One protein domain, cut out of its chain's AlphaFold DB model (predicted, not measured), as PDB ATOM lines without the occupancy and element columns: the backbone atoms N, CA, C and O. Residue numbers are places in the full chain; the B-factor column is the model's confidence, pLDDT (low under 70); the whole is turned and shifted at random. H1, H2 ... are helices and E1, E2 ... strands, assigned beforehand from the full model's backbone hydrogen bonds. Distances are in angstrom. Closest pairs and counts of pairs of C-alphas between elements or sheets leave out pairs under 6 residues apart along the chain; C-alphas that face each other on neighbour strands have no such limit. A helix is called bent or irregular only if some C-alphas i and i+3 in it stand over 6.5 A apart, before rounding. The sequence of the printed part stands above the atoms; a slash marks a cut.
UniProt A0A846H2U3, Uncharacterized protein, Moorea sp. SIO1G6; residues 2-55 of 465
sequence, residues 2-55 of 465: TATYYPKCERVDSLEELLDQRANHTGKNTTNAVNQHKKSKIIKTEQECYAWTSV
ATOM      1  N   THR A   2    -104.984 212.712 104.936       47.66
ATOM      2  CA  THR A   2    -106.393 212.323 104.777       47.66
ATOM      3  C   THR A   2    -106.400 210.848 104.406       47.66
ATOM      4  O   THR A   2    -106.057 210.499 103.279       47.66
ATOM      5  N   ALA A   3    -106.670 209.977 105.374       55.66
ATOM      6  CA  ALA A   3    -106.956 208.580 105.084       55.66
ATOM      7  C   ALA A   3    -108.407 208.511 104.603       55.66
ATOM      8  O   ALA A   3    -109.315 208.887 105.337       55.66
ATOM      9  N   THR A   4    -108.620 208.087 103.361       67.19
ATOM     10  CA  THR A   4    -109.964 207.820 102.848       67.19
ATOM     11  C   THR A   4    -110.218 206.327 102.958       67.19
ATOM     12  O   THR A   4    -109.395 205.521 102.521       67.19
ATOM     13  N   TYR A   5    -111.344 205.967 103.561       75.19
ATOM     14  CA  TYR A   5    -111.755 204.589 103.777       75.19
ATOM     15  C   TYR A   5    -112.988 204.300 102.923       75.19
ATOM     16  O   TYR A   5    -113.997 204.984 103.051       75.19
ATOM     17  N   TYR A   6    -112.878 203.301 102.048       81.56
ATOM     18  CA  TYR A   6    -113.977 202.798 101.224       81.56
ATOM     19  C   TYR A   6    -114.343 201.395 101.727       81.56
ATOM     20  O   TYR A   6    -113.722 200.414 101.302       81.56
ATOM     21  N   PRO A   7    -115.266 201.276 102.698       86.62
ATOM     22  CA  PRO A   7    -115.646 199.988 103.266       86.62
ATOM     23  C   PRO A   7    -116.193 199.060 102.185       86.62
ATOM     24  O   PRO A   7    -117.121 199.412 101.464       86.62
ATOM     25  N   LYS A   8    -115.650 197.841 102.093       88.81
ATOM     26  CA  LYS A   8    -116.107 196.848 101.107       88.81
ATOM     27  C   LYS A   8    -117.588 196.487 101.287       88.81
ATOM     28  O   LYS A   8    -118.228 196.146 100.305       88.81
ATOM     29  N   CYS A   9    -118.115 196.568 102.511       92.94
ATOM     30  CA  CYS A   9    -119.523 196.298 102.807       92.94
ATOM     31  C   CYS A   9    -120.493 197.358 102.266       92.94
ATOM     32  O   CYS A   9    -121.657 197.042 102.091       92.94
ATOM     33  N   GLU A  10    -120.018 198.572 101.973       93.31
ATOM     34  CA  GLU A  10    -120.822 199.646 101.365       93.31
ATOM     35  C   GLU A  10    -120.628 199.705  99.839       93.31
ATOM     36  O   GLU A  10    -121.055 200.651  99.177       93.31
ATOM     37  N   ARG A  11    -119.902 198.742  99.254       94.38
ATOM     38  CA  ARG A  11    -119.705 198.706  97.807       94.38
ATOM     39  C   ARG A  11    -120.962 198.164  97.133       94.38
ATOM     40  O   ARG A  11    -121.402 197.073  97.477       94.38
ATOM     41  N   VAL A  12    -121.437 198.883  96.125       96.25
ATOM     42  CA  VAL A  12    -122.504 198.459  95.210       96.25
ATOM     43  C   VAL A  12    -121.939 198.145  93.827       96.25
ATOM     44  O   VAL A  12    -120.885 198.671  93.435       96.25
ATOM     45  N   ASP A  13    -122.625 197.280  93.082       94.19
ATOM     46  CA  ASP A  13    -122.090 196.716  91.838       94.19
ATOM     47  C   ASP A  13    -122.430 197.547  90.594       94.19
ATOM     48  O   ASP A  13    -121.758 197.408  89.571       94.19
ATOM     49  N   SER A  14    -123.402 198.462  90.684       92.81
ATOM     50  CA  SER A  14    -123.784 199.340  89.574       92.81
ATOM     51  C   SER A  14    -123.993 200.801  89.980       92.81
ATOM     52  O   SER A  14    -124.095 201.152  91.160       92.81
ATOM     53  N   LEU A  15    -124.032 201.681  88.975       90.88
ATOM     54  CA  LEU A  15    -124.342 203.093  89.180       90.88
ATOM     55  C   LEU A  15    -125.809 203.274  89.582       90.88
ATOM     56  O   LEU A  15    -126.109 204.121  90.415       90.88
ATOM     57  N   GLU A  16    -126.702 202.470  89.017       94.81
ATOM     58  CA  GLU A  16    -128.131 202.483  89.314       94.81
ATOM     59  C   GLU A  16    -128.372 202.149  90.789       94.81
ATOM     60  O   GLU A  16    -129.028 202.916  91.487       94.81
ATOM     61  N   GLU A  17    -127.737 201.091  91.306       95.62
ATOM     62  CA  GLU A  17    -127.833 200.718  92.721       95.62
ATOM     63  C   GLU A  17    -127.269 201.817  93.635       95.62
ATOM     64  O   GLU A  17    -127.842 202.128  94.681       95.62
ATOM     65  N   LEU A  18    -126.174 202.469  93.225       94.25
ATOM     66  CA  LEU A  18    -125.615 203.604  93.961       94.25
ATOM     67  C   LEU A  18    -126.591 204.784  94.027       94.25
ATOM     68  O   LEU A  18    -126.720 205.427  95.072       94.25
ATOM     69  N   LEU A  19    -127.239 205.104  92.907       94.50
ATOM     70  CA  LEU A  19    -128.225 206.179  92.830       94.50
ATOM     71  C   LEU A  19    -129.456 205.849  93.679       94.50
ATOM     72  O   LEU A  19    -129.909 206.716  94.427       94.50
ATOM     73  N   ASP A  20    -129.920 204.602  93.646       95.94
ATOM     74  CA  ASP A  20    -131.045 204.128  94.451       95.94
ATOM     75  C   ASP A  20    -130.734 204.174  95.950       95.94
ATOM     76  O   ASP A  20    -131.534 204.691  96.732       95.94
ATOM     77  N   GLN A  21    -129.558 203.708  96.384       94.69
ATOM     78  CA  GLN A  21    -129.159 203.800  97.793       94.69
ATOM     79  C   GLN A  21    -129.042 205.253  98.259       94.69
ATOM     80  O   GLN A  21    -129.470 205.580  99.365       94.69
ATOM     81  N   ARG A  22    -128.526 206.152  97.410       92.19
ATOM     82  CA  ARG A  22    -128.466 207.589  97.718       92.19
ATOM     83  C   ARG A  22    -129.846 208.231  97.800       92.19
ATOM     84  O   ARG A  22    -130.061 209.050  98.688       92.19
ATOM     85  N   ALA A  23    -130.762 207.870  96.905       94.06
ATOM     86  CA  ALA A  23    -132.130 208.382  96.905       94.06
ATOM     87  C   ALA A  23    -132.918 207.918  98.140       94.06
ATOM     88  O   ALA A  23    -133.705 208.682  98.694       94.06
ATOM     89  N   ASN A  24    -132.668 206.688  98.596       94.50
ATOM     90  CA  ASN A  24    -133.341 206.085  99.747       94.50
ATOM     91  C   ASN A  24    -132.645 206.358 101.093       94.50
ATOM     92  O   ASN A  24    -133.156 205.971 102.146       94.50
ATOM     93  N   HIS A  25    -131.484 207.018 101.093       93.50
ATOM     94  CA  HIS A  25    -130.746 207.322 102.313       93.50
ATOM     95  C   HIS A  25    -131.456 208.398 103.143       93.50
ATOM     96  O   HIS A  25    -131.585 209.548 102.731       93.50
ATOM     97  N   THR A  26    -131.884 208.037 104.353       92.19
ATOM     98  CA  THR A  26    -132.642 208.923 105.258       92.19
ATOM     99  C   THR A  26    -131.803 209.516 106.392       92.19
ATOM    100  O   THR A  26    -132.332 210.250 107.233       92.19
ATOM    101  N   GLY A  27    -130.500 209.213 106.427       88.81
ATOM    102  CA  GLY A  27    -129.587 209.702 107.455       88.81
ATOM    103  C   GLY A  27    -129.499 211.228 107.469       88.81
ATOM    104  O   GLY A  27    -129.507 211.882 106.426       88.81
ATOM    105  N   LYS A  28    -129.432 211.809 108.669       86.56
ATOM    106  CA  LYS A  28    -129.338 213.260 108.858       86.56
ATOM    107  C   LYS A  28    -128.058 213.614 109.596       86.56
ATOM    108  O   LYS A  28    -127.830 213.168 110.719       86.56
ATOM    109  N   ASN A  29    -127.267 214.498 108.993       88.38
ATOM    110  CA  ASN A  29    -126.132 215.109 109.668       88.38
ATOM    111  C   ASN A  29    -126.662 216.073 110.739       88.38
ATOM    112  O   ASN A  29    -127.366 217.034 110.431       88.38
ATOM    113  N   THR A  30    -126.348 215.809 112.007       90.00
ATOM    114  CA  THR A  30    -126.785 216.637 113.139       90.00
ATOM    115  C   THR A  30    -125.584 217.233 113.859       90.00
ATOM    116  O   THR A  30    -124.513 216.636 113.935       90.00
ATOM    117  N   THR A  31    -125.742 218.452 114.371       88.44
ATOM    118  CA  THR A  31    -124.725 219.124 115.184       88.44
ATOM    119  C   THR A  31    -125.363 219.554 116.494       88.44
ATOM    120  O   THR A  31    -126.256 220.395 116.498       88.44
ATOM    121  N   ASN A  32    -124.898 218.983 117.601       89.38
ATOM    122  CA  ASN A  32    -125.413 219.247 118.937       89.38
ATOM    123  C   ASN A  32    -124.328 219.910 119.787       89.38
ATOM    124  O   ASN A  32    -123.218 219.393 119.908       89.38
ATOM    125  N   ALA A  33    -124.643 221.048 120.399       86.25
ATOM    126  CA  ALA A  33    -123.782 221.653 121.408       86.25
ATOM    127  C   ALA A  33    -124.122 221.055 122.779       86.25
ATOM    128  O   ALA A  33    -125.233 221.223 123.278       86.25
ATOM    129  N   VAL A  34    -123.170 220.353 123.392       88.00
ATOM    130  CA  VAL A  34    -123.312 219.783 124.736       88.00
ATOM    131  C   VAL A  34    -122.497 220.619 125.713       88.00
ATOM    132  O   VAL A  34    -121.281 220.750 125.573       88.00
ATOM    133  N   ASN A  35    -123.169 221.178 126.719       81.06
ATOM    134  CA  ASN A  35    -122.536 221.926 127.800       81.06
ATOM    135  C   ASN A  35    -122.399 221.021 129.028       81.06
ATOM    136  O   ASN A  35    -123.394 220.660 129.649       81.06
ATOM    137  N   GLN A  36    -121.167 220.677 129.405       77.12
ATOM    138  CA  GLN A  36    -120.875 219.997 130.671       77.12
ATOM    139  C   GLN A  36    -119.812 220.786 131.439       77.12
ATOM    140  O   GLN A  36    -118.749 221.092 130.906       77.12
ATOM    141  N   HIS A  37    -120.097 221.105 132.707       72.19
ATOM    142  CA  HIS A  37    -119.125 221.650 133.668       72.19
ATOM    143  C   HIS A  37    -118.311 222.849 133.129       72.19
ATOM    144  O   HIS A  37    -117.084 222.809 133.070       72.19
ATOM    145  N   LYS A  38    -118.999 223.929 132.724       73.56
ATOM    146  CA  LYS A  38    -118.401 225.169 132.174       73.56
ATOM    147  C   LYS A  38    -117.607 225.003 130.862       73.56
ATOM    148  O   LYS A  38    -116.942 225.946 130.445       73.56
ATOM    149  N   LYS A  39    -117.685 223.851 130.185       63.09
ATOM    150  CA  LYS A  39    -117.108 223.637 128.849       63.09
ATOM    151  C   LYS A  39    -118.214 223.284 127.856       63.09
ATOM    152  O   LYS A  39    -119.011 222.379 128.109       63.09
ATOM    153  N   SER A  40    -118.258 223.996 126.732       80.19
ATOM    154  CA  SER A  40    -119.105 223.649 125.592       80.19
ATOM    155  C   SER A  40    -118.323 222.745 124.638       80.19
ATOM    156  O   SER A  40    -117.164 223.009 124.314       80.19
ATOM    157  N   LYS A  41    -118.940 221.646 124.202       86.62
ATOM    158  CA  LYS A  41    -118.400 220.759 123.168       86.62
ATOM    159  C   LYS A  41    -119.420 220.628 122.048       86.62
ATOM    160  O   LYS A  41    -120.581 220.322 122.296       86.62
ATOM    161  N   ILE A  42    -118.978 220.836 120.815       88.81
ATOM    162  CA  ILE A  42    -119.790 220.582 119.625       88.81
ATOM    163  C   ILE A  42    -119.612 219.110 119.249       88.81
ATOM    164  O   ILE A  42    -118.490 218.662 119.009       88.81
ATOM    165  N   ILE A  43    -120.707 218.358 119.220       86.81
ATOM    166  CA  ILE A  43    -120.765 216.983 118.726       86.81
ATOM    167  C   ILE A  43    -121.410 217.023 117.347       86.81
ATOM    168  O   ILE A  43    -122.544 217.476 117.205       86.81
ATOM    169  N   LYS A  44    -120.680 216.558 116.337       90.19
ATOM    170  CA  LYS A  44    -121.206 216.344 114.990       90.19
ATOM    171  C   LYS A  44    -121.478 214.855 114.823       90.19
ATOM    172  O   LYS A  44    -120.569 214.054 115.028       90.19
ATOM    173  N   THR A  45    -122.711 214.506 114.487       87.44
ATOM    174  CA  THR A  45    -123.098 213.152 114.096       87.44
ATOM    175  C   THR A  45    -123.356 213.182 112.602       87.44
ATOM    176  O   THR A  45    -124.323 213.797 112.156       87.44
ATOM    177  N   GLU A  46    -122.476 212.549 111.839       87.69
ATOM    178  CA  GLU A  46    -122.591 212.435 110.389       87.69
ATOM    179  C   GLU A  46    -123.226 211.080 110.067       87.69
ATOM    180  O   GLU A  46    -122.747 210.035 110.504       87.69
ATOM    181  N   GLN A  47    -124.355 211.109 109.366       88.75
ATOM    182  CA  GLN A  47    -125.065 209.934 108.873       88.75
ATOM    183  C   GLN A  47    -125.121 210.065 107.357       88.75
ATOM    184  O   GLN A  47    -126.187 210.305 106.800       88.75
ATOM    185  N   GLU A  48    -123.970 210.011 106.693       86.56
ATOM    186  CA  GLU A  48    -123.901 210.113 105.235       86.56
ATOM    187  C   GLU A  48    -124.167 208.760 104.570       86.56
ATOM    188  O   GLU A  48    -124.027 207.705 105.188       86.56
ATOM    189  N   CYS A  49    -124.575 208.787 103.301       88.69
ATOM    190  CA  CYS A  49    -124.646 207.579 102.489       88.69
ATOM    191  C   CYS A  49    -123.216 207.190 102.096       88.69
ATOM    192  O   CYS A  49    -122.598 207.863 101.269       88.69
ATOM    193  N   TYR A  50    -122.688 206.122 102.695       89.88
ATOM    194  CA  TYR A  50    -121.328 205.643 102.421       89.88
ATOM    195  C   TYR A  50    -121.242 204.675 101.238       89.88
ATOM    196  O   TYR A  50    -120.145 204.216 100.914       89.88
ATOM    197  N   ALA A  51    -122.373 204.413 100.576       92.62
ATOM    198  CA  ALA A  51    -122.447 203.602  99.375       92.62
ATOM    199  C   ALA A  51    -121.487 204.116  98.296       92.62
ATOM    200  O   ALA A  51    -121.398 205.325  98.034       92.62
ATOM    201  N   TRP A  52    -120.770 203.206  97.642       91.00
ATOM    202  CA  TRP A  52    -119.849 203.561  96.565       91.00
ATOM    203  C   TRP A  52    -119.754 202.466  95.507       91.00
ATOM    204  O   TRP A  52    -119.877 201.283  95.799       91.00
ATOM    205  N   THR A  53    -119.467 202.859  94.268       91.75
ATOM    206  CA  THR A  53    -119.125 201.927  93.188       91.75
ATOM    207  C   THR A  53    -117.773 202.287  92.580       91.75
ATOM    208  O   THR A  53    -117.245 203.383  92.795       91.75
ATOM    209  N   SER A  54    -117.183 201.354  91.840       87.31
ATOM    210  CA  SER A  54    -115.930 201.565  91.116       87.31
ATOM    211  C   SER A  54    -116.190 201.631  89.622       87.31
ATOM    212  O   SER A  54    -116.847 200.748  89.083       87.31
ATOM    213  N   VAL A  55    -115.586 202.604  88.947       87.06
ATOM    214  CA  VAL A  55    -115.630 202.722  87.486       87.06
ATOM    215  C   VAL A  55    -114.219 202.563  86.929       87.06
ATOM    216  O   VAL A  55    -113.274 203.161  87.454       87.06
TER     217      VAL A  55
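This is residues 2 to 55 of the 465 residues of an uncharacterized protein of Moorea sp. SIO1G6 (UniProt A0A846H2U3). A long, narrow hairpin of two strands, E1 and E2, reaches away from a small end made of one short helix, H1, and unnamed stretches of chain. The tip of the hairpin, residues 35 to 40, sticks out free, while residues 2 to 14 and 46 to 55, which hold no named element, lie toward the helix end or lead back to it. The printed part has 54 residues with one named helix and two named strands, in the order H1, E1, E2; the sheet's order is E1 - E2, antiparallel. The class is mixed, helices and strands, with under half of the residues in named elements. The whole is extended, with a radius of gyration of the C-alphas of 16.0 A, and spans 50 by 26 by 15 A.

Begin with the sheet and find C-alpha 30 at (-126.785, 216.637, 113.139); from there E1 runs over residues 30 to 36, 18.8 A from first to last C-alpha. E2 follows as residues 39 to 45, 19.1 A long, and ends at C-alpha 45 at (-123.098, 213.152, 114.096). Go back along the printed part to C-alpha 15 at (-124.342, 203.093, 89.180), where H1 begins; it runs through residues 15 to 24, 14.2 A long.

Look first at E1 and E2, a hairpin of antiparallel neighbour strands, with 157 degrees between their N-to-C directions. The C-alphas of Thr 31 and Lys 44 face each other at 4.5 A, and nearer the tip so do those of Asn 35 and Ser 40, at 4.4 A. On the backbone you will find N 32 and O 43 within hydrogen-bond range at 2.8 A, and N 41 and O 34 at 2.9 A. The link from E1 to E2 is tight, with 2 residues between them. Moving outward, H1 and E2 are apart, with no C-alpha of the one within 8 A of the other. H1 and E1 are joined by a tight link of 5 residues. H1 is not bent, and in it every O i to N i+4 pair is within hydrogen-bond range.

Look to Ser 14 and Lys 38 for the two C-alphas farthest apart, at 50.1 A. The C-alphas of the first and last printed residues, Thr 2 and Val 55, are 21.8 A apart. The printed part has no cut, and neither link between its named elements is long. The mean pLDDT of the printed part is 86.6; residues 2 to 4 and residue 39 are under 70, where the model's confidence is low.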